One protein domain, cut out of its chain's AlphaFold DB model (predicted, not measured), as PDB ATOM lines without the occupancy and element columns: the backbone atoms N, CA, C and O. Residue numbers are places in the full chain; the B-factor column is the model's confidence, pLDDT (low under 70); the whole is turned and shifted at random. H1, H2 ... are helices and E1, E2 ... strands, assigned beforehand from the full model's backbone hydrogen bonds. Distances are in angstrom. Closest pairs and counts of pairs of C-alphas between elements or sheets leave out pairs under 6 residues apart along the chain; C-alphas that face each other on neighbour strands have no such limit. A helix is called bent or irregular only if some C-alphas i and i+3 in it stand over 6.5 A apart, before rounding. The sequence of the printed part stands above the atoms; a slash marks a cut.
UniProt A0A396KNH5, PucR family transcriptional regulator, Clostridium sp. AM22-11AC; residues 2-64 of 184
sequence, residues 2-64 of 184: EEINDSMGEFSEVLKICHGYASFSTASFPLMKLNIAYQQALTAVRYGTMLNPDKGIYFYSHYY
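AT A GLANCE: This is residues 2 to 64 of the 184 residues of the protein "PucR family transcriptional regulator" of Clostridium sp. AM22-11AC (UniProt A0A396KNH5). One long helix, H2, packs with its residues 37 to 49 on a small pair of side-by-side strands, E1 and E2, and the short helix H3 follows E2 directly and packs on H2 as well. The other long helix, H1, is an arm with few contacts to the strands, and its residues 2 to 7 stick out free. The printed part has 63 residues, with three named helices and two named strands in the order H1, E1, H2, E2, H3; the sheet is E1 beside E2, parallel, and the class is mostly helix. The whole is only just compact, close to loose, with a radius of gyration of the C-alphas of 12.4 A and spans of 34 by 29 by 18 A.

IN THESE COORDINATES: H1 covers residues 2 to 17, 23.1 A from first to last C-alpha, and begins with C-alpha 2 at (59.363, 36.825, 30.128). E1 is residues 22 to 24, three residues. H2, residues 31 to 51, is the longest helix at 30.2 A, and its C-alpha 31 is at (35.696, 52.138, 26.969). It is irregular: C-alphas 32 and 35 are 7.2 A apart. E2 is residues 57 to 59. H3, residues 60 to 64, ends with C-alpha 64 at (36.830, 34.649, 15.670).

HOW THE PARTS SIT: E1 and E2 are parallel neighbours, with 15 degrees between their directions. C-alphas 23 and 58 face each other at 4.5 A, and N 24 and O 58, 2.8 A apart, and N 58 and O 22, 2.9 A apart, are within hydrogen-bond range. E1, H2 and E2 form a strand-helix-strand unit, two parallel neighbour strands with a helix between them along the chain, and its crossover is left-handed. The closest C-alphas of E1 and H2 are those of Phe 24 and Ala 41, 4.8 A apart; those of H2 and E2 are Ala 44 and Tyr 58, 5.5 A apart. H2 touches H3 with residues 40 to 48 alone, the closest C-alphas being those of Ala 44 and Tyr 60, 4.6 A apart. H1 is apart from H2 and H3; its closest C-alpha to E2 is that of Ser 12, 7.0 A from that of Ile 57. Every O i to N i+4 pair is within hydrogen-bond range in H1 and H3, and 15 of 17 are in H2.

THE WHOLE: The two C-alphas farthest apart are those of Ile 17 and Met 32, 34.5 A. The printed part has no cut. The links H1 to E1, H2 to E2 and E2 to H3 are tight, and E1 to H2 is short. The mean pLDDT of the printed part is 90.2, and residues 2 to 5 are under 70.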
ATOM      1  N   GLU A   2      59.085  37.958  29.228       60.00
ATOM      2  CA  GLU A   2      59.363  36.825  30.128       60.00
ATOM      3  C   GLU A   2      58.461  36.841  31.379       60.00
ATOM      4  O   GLU A   2      57.650  35.942  31.537       60.00
ATOM      5  N   GLU A   3      58.417  37.958  32.123       64.00
ATOM      6  CA  GLU A   3      57.536  38.108  33.302       64.00
ATOM      7  C   GLU A   3      56.034  37.882  33.020       64.00
ATOM      8  O   GLU A   3      55.298  37.395  33.876       64.00
ATOM      9  N   ILE A   4      55.557  38.237  31.819       64.88
ATOM     10  CA  ILE A   4      54.143  38.069  31.437       64.88
ATOM     11  C   ILE A   4      53.856  36.603  31.099       64.88
ATOM     12  O   ILE A   4      52.802  36.090  31.471       64.88
ATOM     13  N   ASN A   5      54.783  35.924  30.418       68.88
ATOM     14  CA  ASN A   5      54.654  34.498  30.130       68.88
ATOM     15  C   ASN A   5      54.706  33.668  31.417       68.88
ATOM     16  O   ASN A   5      53.884  32.771  31.577       68.88
ATOM     17  N   ASP A   6      55.593  34.018  32.351       72.88
ATOM     18  CA  ASP A   6      55.676  33.369  33.663       72.88
ATOM     19  C   ASP A   6      54.370  33.559  34.449       72.88
ATOM     20  O   ASP A   6      53.785  32.590  34.935       72.88
ATOM     21  N   SER A   7      53.832  34.785  34.460       82.31
ATOM     22  CA  SER A   7      52.535  35.088  35.085       82.31
ATOM     23  C   SER A   7      51.380  34.288  34.467       82.31
ATOM     24  O   SER A   7      50.483  33.834  35.176       82.31
ATOM     25  N   MET A   8      51.375  34.102  33.142       81.12
ATOM     26  CA  MET A   8      50.359  33.290  32.464       81.12
ATOM     27  C   MET A   8      50.510  31.796  32.767       81.12
ATOM     28  O   MET A   8      49.501  31.099  32.876       81.12
ATOM     29  N   GLY A   9      51.743  31.311  32.941       83.31
ATOM     30  CA  GLY A   9      52.024  29.949  33.389       83.31
ATOM     31  C   GLY A   9      51.450  29.683  34.780       83.31
ATOM     32  O   GLY A   9      50.662  28.754  34.952       83.31
ATOM     33  N   GLU A  10      51.755  30.547  35.751       88.50
ATOM     34  CA  GLU A  10      51.189  30.465  37.107       88.50
ATOM     35  C   GLU A  10      49.657  30.545  37.096       88.50
ATOM     36  O   GLU A  10      48.976  29.759  37.760       88.50
ATOM     37  N   PHE A  11      49.095  31.458  36.300       90.56
ATOM     38  CA  PHE A  11      47.650  31.595  36.156       90.56
ATOM     39  C   PHE A  11      47.000  30.332  35.572       90.56
ATOM     40  O   PHE A  11      45.957  29.897  36.062       90.56
ATOM     41  N   SER A  12      47.632  29.702  34.577       89.31
ATOM     42  CA  SER A  12      47.181  28.429  34.002       89.31
ATOM     43  C   SER A  12      47.164  27.306  35.044       89.31
ATOM     44  O   SER A  12      46.187  26.559  35.131       89.31
ATOM     45  N   GLU A  13      48.182  27.221  35.905       89.81
ATOM     46  CA  GLU A  13      48.214  26.240  36.998       89.81
ATOM     47  C   GLU A  13      47.084  26.459  38.015       89.81
ATOM     48  O   GLU A  13      46.417  25.502  38.419       89.81
ATOM     49  N   VAL A  14      46.786  27.713  38.375       93.62
ATOM     50  CA  VAL A  14      45.639  28.035  39.244       93.62
ATOM     51  C   VAL A  14      44.317  27.607  38.601       93.62
ATOM     52  O   VAL A  14      43.477  26.997  39.265       93.62
ATOM     53  N   LEU A  15      44.128  27.876  37.306       92.56
ATOM     54  CA  LEU A  15      42.923  27.464  36.579       92.56
ATOM     55  C   LEU A  15      42.750  25.942  36.584       92.56
ATOM     56  O   LEU A  15      41.639  25.468  36.828       92.56
ATOM     57  N   LYS A  16      43.832  25.175  36.400       90.00
ATOM     58  CA  LYS A  16      43.798  23.704  36.481       90.00
ATOM     59  C   LYS A  16      43.341  23.217  37.856       90.00
ATOM     60  O   LYS A  16      42.473  22.349  37.923       90.00
ATOM     61  N   ILE A  17      43.872  23.793  38.939       93.31
ATOM     62  CA  ILE A  17      43.487  23.453  40.322       93.31
ATOM     63  C   ILE A  17      42.002  23.742  40.567       93.31
ATOM     64  O   ILE A  17      41.310  22.961  41.218       93.31
ATOM     65  N   CYS A  18      41.503  24.860  40.046       93.88
ATOM     66  CA  CYS A  18      40.116  25.275  40.235       93.88
ATOM     67  C   CYS A  18      39.131  24.640  39.241       93.88
ATOM     68  O   CYS A  18      37.944  24.956  39.311       93.88
ATOM     69  N   HIS A  19      39.595  23.794  38.312       89.38
ATOM     70  CA  HIS A  19      38.807  23.323  37.164       89.38
ATOM     71  C   HIS A  19      38.131  24.480  36.399       89.38
ATOM     72  O   HIS A  19      36.983  24.380  35.962       89.38
ATOM     73  N   GLY A  20      38.832  25.610  36.304       91.88
ATOM     74  CA  GLY A  20      38.358  26.843  35.693       91.88
ATOM     75  C   GLY A  20      38.935  27.073  34.300       91.88
ATOM     76  O   GLY A  20      39.888  26.425  33.875       91.88
ATOM     77  N   TYR A  21      38.369  28.066  33.616       93.75
ATOM     78  CA  TYR A  21      38.844  28.546  32.323       93.75
ATOM     79  C   TYR A  21      38.959  30.066  32.349       93.75
ATOM     80  O   TYR A  21      38.171  30.742  33.017       93.75
ATOM     81  N   ALA A  22      39.891  30.605  31.573       95.25
ATOM     82  CA  ALA A  22      39.986  32.036  31.326       95.25
ATOM     83  C   ALA A  22      39.853  32.339  29.838       95.25
ATOM     84  O   ALA A  22      40.267  31.560  28.979       95.25
ATOM     85  N   SER A  23      39.270  33.495  29.532       95.44
ATOM     86  CA  SER A  23      39.136  33.956  28.160       95.44
ATOM     87  C   SER A  23      39.373  35.451  28.038       95.44
ATOM     88  O   SER A  23      39.039  36.224  28.935       95.44
ATOM     89  N   PHE A  24      39.962  35.841  26.915       95.06
ATOM     90  CA  PHE A  24      40.412  37.197  26.660       95.06
ATOM     91  C   PHE A  24      39.883  37.681  25.313       95.06
ATOM     92  O   PHE A  24      39.923  36.967  24.307       95.06
ATOM     93  N   SER A  25      39.388  38.915  25.306       94.75
ATOM     94  CA  SER A  25      39.082  39.656  24.087       94.75
ATOM     95  C   SER A  25      40.368  40.095  23.385       94.75
ATOM     96  O   SER A  25      41.454  40.011  23.958       94.75
ATOM     97  N   THR A  26      40.253  40.653  22.182       90.31
ATOM     98  CA  THR A  26      41.364  41.430  21.608       90.31
ATOM     99  C   THR A  26      41.503  42.755  22.358       90.31
ATOM    100  O   THR A  26      40.578  43.185  23.067       90.31
ATOM    101  N   ALA A  27      42.635  43.440  22.192       86.50
ATOM    102  CA  ALA A  27      42.807  44.782  22.739       86.50
ATOM    103  C   ALA A  27      41.692  45.712  22.225       86.50
ATOM    104  O   ALA A  27      41.432  45.796  21.022       86.50
ATOM    105  N   SER A  28      41.007  46.412  23.135       78.88
ATOM    106  CA  SER A  28      39.898  47.295  22.771       78.88
ATOM    107  C   SER A  28      40.021  48.661  23.438       78.88
ATOM    108  O   SER A  28      40.156  48.791  24.650       78.88
ATOM    109  N   PHE A  29      39.950  49.700  22.608       79.44
ATOM    110  CA  PHE A  29      39.842  51.096  23.013       79.44
ATOM    111  C   PHE A  29      38.868  51.788  22.042       79.44
ATOM    112  O   PHE A  29      38.886  51.470  20.840       79.44
ATOM    113  N   PRO A  30      37.992  52.711  22.493       90.00
ATOM    114  CA  PRO A  30      37.793  53.240  23.856       90.00
ATOM    115  C   PRO A  30      36.837  52.391  24.730       90.00
ATOM    116  O   PRO A  30      36.264  51.421  24.241       90.00
ATOM    117  N   LEU A  31      36.593  52.802  25.990       86.50
ATOM    118  CA  LEU A  31      35.696  52.138  26.969       86.50
ATOM    119  C   LEU A  31      34.307  51.772  26.408       86.50
ATOM    120  O   LEU A  31      33.720  50.773  26.804       86.50
ATOM    121  N   MET A  32      33.792  52.539  25.445       91.06
ATOM    122  CA  MET A  32      32.515  52.254  24.772       91.06
ATOM    123  C   MET A  32      32.499  50.911  24.023       91.06
ATOM    124  O   MET A  32      31.422  50.416  23.718       91.06
ATOM    125  N   LYS A  33      33.663  50.307  23.743       93.00
ATOM    126  CA  LYS A  33      33.786  48.966  23.148       93.00
ATOM    127  C   LYS A  33      33.784  47.835  24.182       93.00
ATOM    128  O   LYS A  33      33.952  46.682  23.798       93.00
ATOM    129  N   LEU A  34      33.584  48.124  25.471       92.94
ATOM    130  CA  LEU A  34      33.603  47.105  26.527       92.94
ATOM    131  C   LEU A  34      32.555  46.007  26.299       92.94
ATOM    132  O   LEU A  34      32.818  44.842  26.578       92.94
ATOM    133  N   ASN A  35      31.390  46.350  25.737       94.12
ATOM    134  CA  ASN A  35      30.388  45.356  25.357       94.12
ATOM    135  C   ASN A  35      30.920  44.396  24.280       94.12
ATOM    136  O   ASN A  35      30.689  43.196  24.380       94.12
ATOM    137  N   ILE A  36      31.658  44.904  23.286       94.56
ATOM    138  CA  ILE A  36      32.285  44.093  22.234       94.56
ATOM    139  C   ILE A  36      33.354  43.194  22.852       94.56
ATOM    140  O   ILE A  36      33.340  41.994  22.609       94.56
ATOM    141  N   ALA A  37      34.230  43.744  23.696       95.75
ATOM    142  CA  ALA A  37      35.257  42.970  24.390       95.75
ATOM    143  C   ALA A  37      34.652  41.838  25.235       95.75
ATOM    144  O   ALA A  37      35.112  40.699  25.185       95.75
ATOM    145  N   TYR A  38      33.567  42.120  25.956       95.62
ATOM    146  CA  TYR A  38      32.852  41.105  26.722       95.62
ATOM    147  C   TYR A  38      32.294  39.987  25.827       95.62
ATOM    148  O   TYR A  38      32.492  38.814  26.136       95.62
ATOM    149  N   GLN A  39      31.669  40.325  24.690       96.62
ATOM    150  CA  GLN A  39      31.195  39.312  23.736       96.62
ATOM    151  C   GLN A  39      32.349  38.484  23.159       96.62
ATOM    152  O   GLN A  39      32.258  37.264  23.122       96.62
ATOM    153  N   GLN A  40      33.464  39.117  22.796       97.06
ATOM    154  CA  GLN A  40      34.655  38.420  22.309       97.06
ATOM    155  C   GLN A  40      35.203  37.407  23.325       97.06
ATOM    156  O   GLN A  40      35.541  36.286  22.949       97.06
ATOM    157  N   ALA A  41      35.269  37.770  24.609       97.19
ATOM    158  CA  ALA A  41      35.695  36.850  25.662       97.19
ATOM    159  C   ALA A  41      34.721  35.661  25.801       97.19
ATOM    160  O   ALA A  41      35.156  34.509  25.828       97.19
ATOM    161  N   LEU A  42      33.405  35.914  25.782       97.44
ATOM    162  CA  LEU A  42      32.391  34.849  25.773       97.44
ATOM    163  C   LEU A  42      32.534  33.919  24.558       97.44
ATOM    164  O   LEU A  42      32.463  32.695  24.698       97.44
ATOM    165  N   THR A  43      32.783  34.476  23.375       97.25
ATOM    166  CA  THR A  43      33.049  33.702  22.157       97.25
ATOM    167  C   THR A  43      34.304  32.848  22.316       97.25
ATOM    168  O   THR A  43      34.286  31.657  21.997       97.25
ATOM    169  N   ALA A  44      35.379  33.411  22.869       97.25
ATOM    170  CA  ALA A  44      36.628  32.693  23.083       97.25
ATOM    171  C   ALA A  44      36.462  31.490  24.024       97.25
ATOM    172  O   ALA A  44      36.949  30.412  23.692       97.25
ATOM    173  N   VAL A  45      35.744  31.617  25.149       96.31
ATOM    174  CA  VAL A  45      35.489  30.457  26.028       96.31
ATOM    175  C   VAL A  45      34.553  29.435  25.377       96.31
ATOM    176  O   VAL A  45      34.797  28.234  25.495       96.31
ATOM    177  N   ARG A  46      33.528  29.879  24.634       96.50
ATOM    178  CA  ARG A  46      32.585  28.987  23.939       96.50
ATOM    179  C   ARG A  46      33.297  28.085  22.933       96.50
ATOM    180  O   ARG A  46      33.165  26.868  23.011       96.50
ATOM    181  N   TYR A  47      34.037  28.661  21.986       96.81
ATOM    182  CA  TYR A  47      34.737  27.865  20.972       96.81
ATOM    183  C   TYR A  47      36.001  27.214  21.523       96.81
ATOM    184  O   TYR A  47      36.341  26.113  21.107       96.81
ATOM    185  N   GLY A  48      36.669  27.857  22.478       95.19
ATOM    186  CA  GLY A  48      37.854  27.317  23.122       95.19
ATOM    187  C   GLY A  48      37.592  26.010  23.851       95.19
ATOM    188  O   GLY A  48      38.260  25.022  23.573       95.19
ATOM    189  N   THR A  49      36.583  25.976  24.718       94.75
ATOM    190  CA  THR A  49      36.214  24.747  25.438       94.75
ATOM    191  C   THR A  49      35.645  23.674  24.513       94.75
ATOM    192  O   THR A  49      35.880  22.492  24.739       94.75
ATOM    193  N   MET A  50      34.940  24.071  23.446       95.31
ATOM    194  CA  MET A  50      34.380  23.139  22.467       95.31
ATOM    195  C   MET A  50      35.453  22.483  21.591       95.31
ATOM    196  O   MET A  50      35.364  21.292  21.335       95.31
ATOM    197  N   LEU A  51      36.430  23.254  21.108       95.19
ATOM    198  CA  LEU A  51      37.387  22.801  20.093       95.19
ATOM    199  C   LEU A  51      38.752  22.400  20.672       95.19
ATOM    200  O   LEU A  51      39.465  21.617  20.047       95.19
ATOM    201  N   ASN A  52      39.118  22.948  21.836       92.56
ATOM    202  CA  ASN A  52      40.402  22.771  22.526       92.56
ATOM    203  C   ASN A  52      40.208  22.714  24.061       92.56
ATOM    204  O   ASN A  52      40.697  23.596  24.785       92.56
ATOM    205  N   PRO A  53      39.488  21.710  24.592       90.81
ATOM    206  CA  PRO A  53      39.128  21.650  26.013       90.81
ATOM    207  C   PRO A  53      40.335  21.664  26.967       90.81
ATOM    208  O   PRO A  53      40.225  22.179  28.078       90.81
ATOM    209  N   ASP A  54      41.498  21.184  26.522       88.62
ATOM    210  CA  ASP A  54      42.690  21.033  27.365       88.62
ATOM    211  C   ASP A  54      43.529  22.316  27.523       88.62
ATOM    212  O   ASP A  54      44.479  22.339  28.304       88.62
ATOM    213  N   LYS A  55      43.203  23.400  26.802       88.44
ATOM    214  CA  LYS A  55      44.041  24.614  26.791       88.44
ATOM    215  C   LYS A  55      43.917  25.464  28.064       88.44
ATOM    216  O   LYS A  55      44.871  26.133  28.443       88.44
ATOM    217  N   GLY A  56      42.748  25.499  28.706       90.69
ATOM    218  CA  GLY A  56      42.504  26.288  29.928       90.69
ATOM    219  C   GLY A  56      42.393  27.810  29.719       90.69
ATOM    220  O   GLY A  56      41.568  28.460  30.365       90.69
ATOM    221  N   ILE A  57      43.171  28.382  28.793       94.06
ATOM    222  CA  ILE A  57      43.187  29.813  28.464       94.06
ATOM    223  C   ILE A  57      42.869  30.045  26.978       94.06
ATOM    224  O   ILE A  57      43.483  29.465  26.078       94.06
ATOM    225  N   TYR A  58      41.931  30.954  26.701       94.50
ATOM    226  CA  TYR A  58      41.388  31.182  25.361       94.50
ATOM    227  C   TYR A  58      41.449  32.652  24.928       94.50
ATOM    228  O   TYR A  58      40.976  33.534  25.630       94.50
ATOM    229  N   PHE A  59      41.960  32.930  23.727       94.50
ATOM    230  CA  PHE A  59      41.998  34.285  23.154       94.50
ATOM    231  C   PHE A  59      41.067  34.376  21.964       94.50
ATOM    232  O   PHE A  59      41.091  33.499  21.100       94.50
ATOM    233  N   TYR A  60      40.287  35.449  21.886       95.75
ATOM    234  CA  TYR A  60      39.351  35.670  20.789       95.75
ATOM    235  C   TYR A  60      40.029  35.673  19.409       95.75
ATOM    236  O   TYR A  60      39.455  35.143  18.457       95.75
ATOM    237  N   SER A  61      41.269  36.165  19.309       93.69
ATOM    238  CA  SER A  61      42.085  36.125  18.082       93.69
ATOM    239  C   SER A  61      42.244  34.712  17.502       93.69
ATOM    240  O   SER A  61      42.316  34.543  16.291       93.69
ATOM    241  N   HIS A  62      42.193  33.664  18.324       92.44
ATOM    242  CA  HIS A  62      42.260  32.283  17.839       92.44
ATOM    243  C   HIS A  62      40.907  31.714  17.392       92.44
ATOM    244  O   HIS A  62      40.880  30.686  16.712       92.44
ATOM    245  N   TYR A  63      39.791  32.340  17.786       95.44
ATOM    246  CA  TYR A  63      38.457  31.751  17.657       95.44
ATOM    247  C   TYR A  63      37.463  32.547  16.803       95.44
ATOM    248  O   TYR A  63      36.438  31.980  16.419       95.44
ATOM    249  N   TYR A  64      37.753  33.803  16.445       95.56
ATOM    250  CA  TYR A  64      36.830  34.649  15.670       95.56
ATOM    251  C   TYR A  64      36.376  34.003  14.352       95.56
ATOM    252  O   TYR A  64      35.236  34.182  13.929       95.56
TER     253      TYR A  64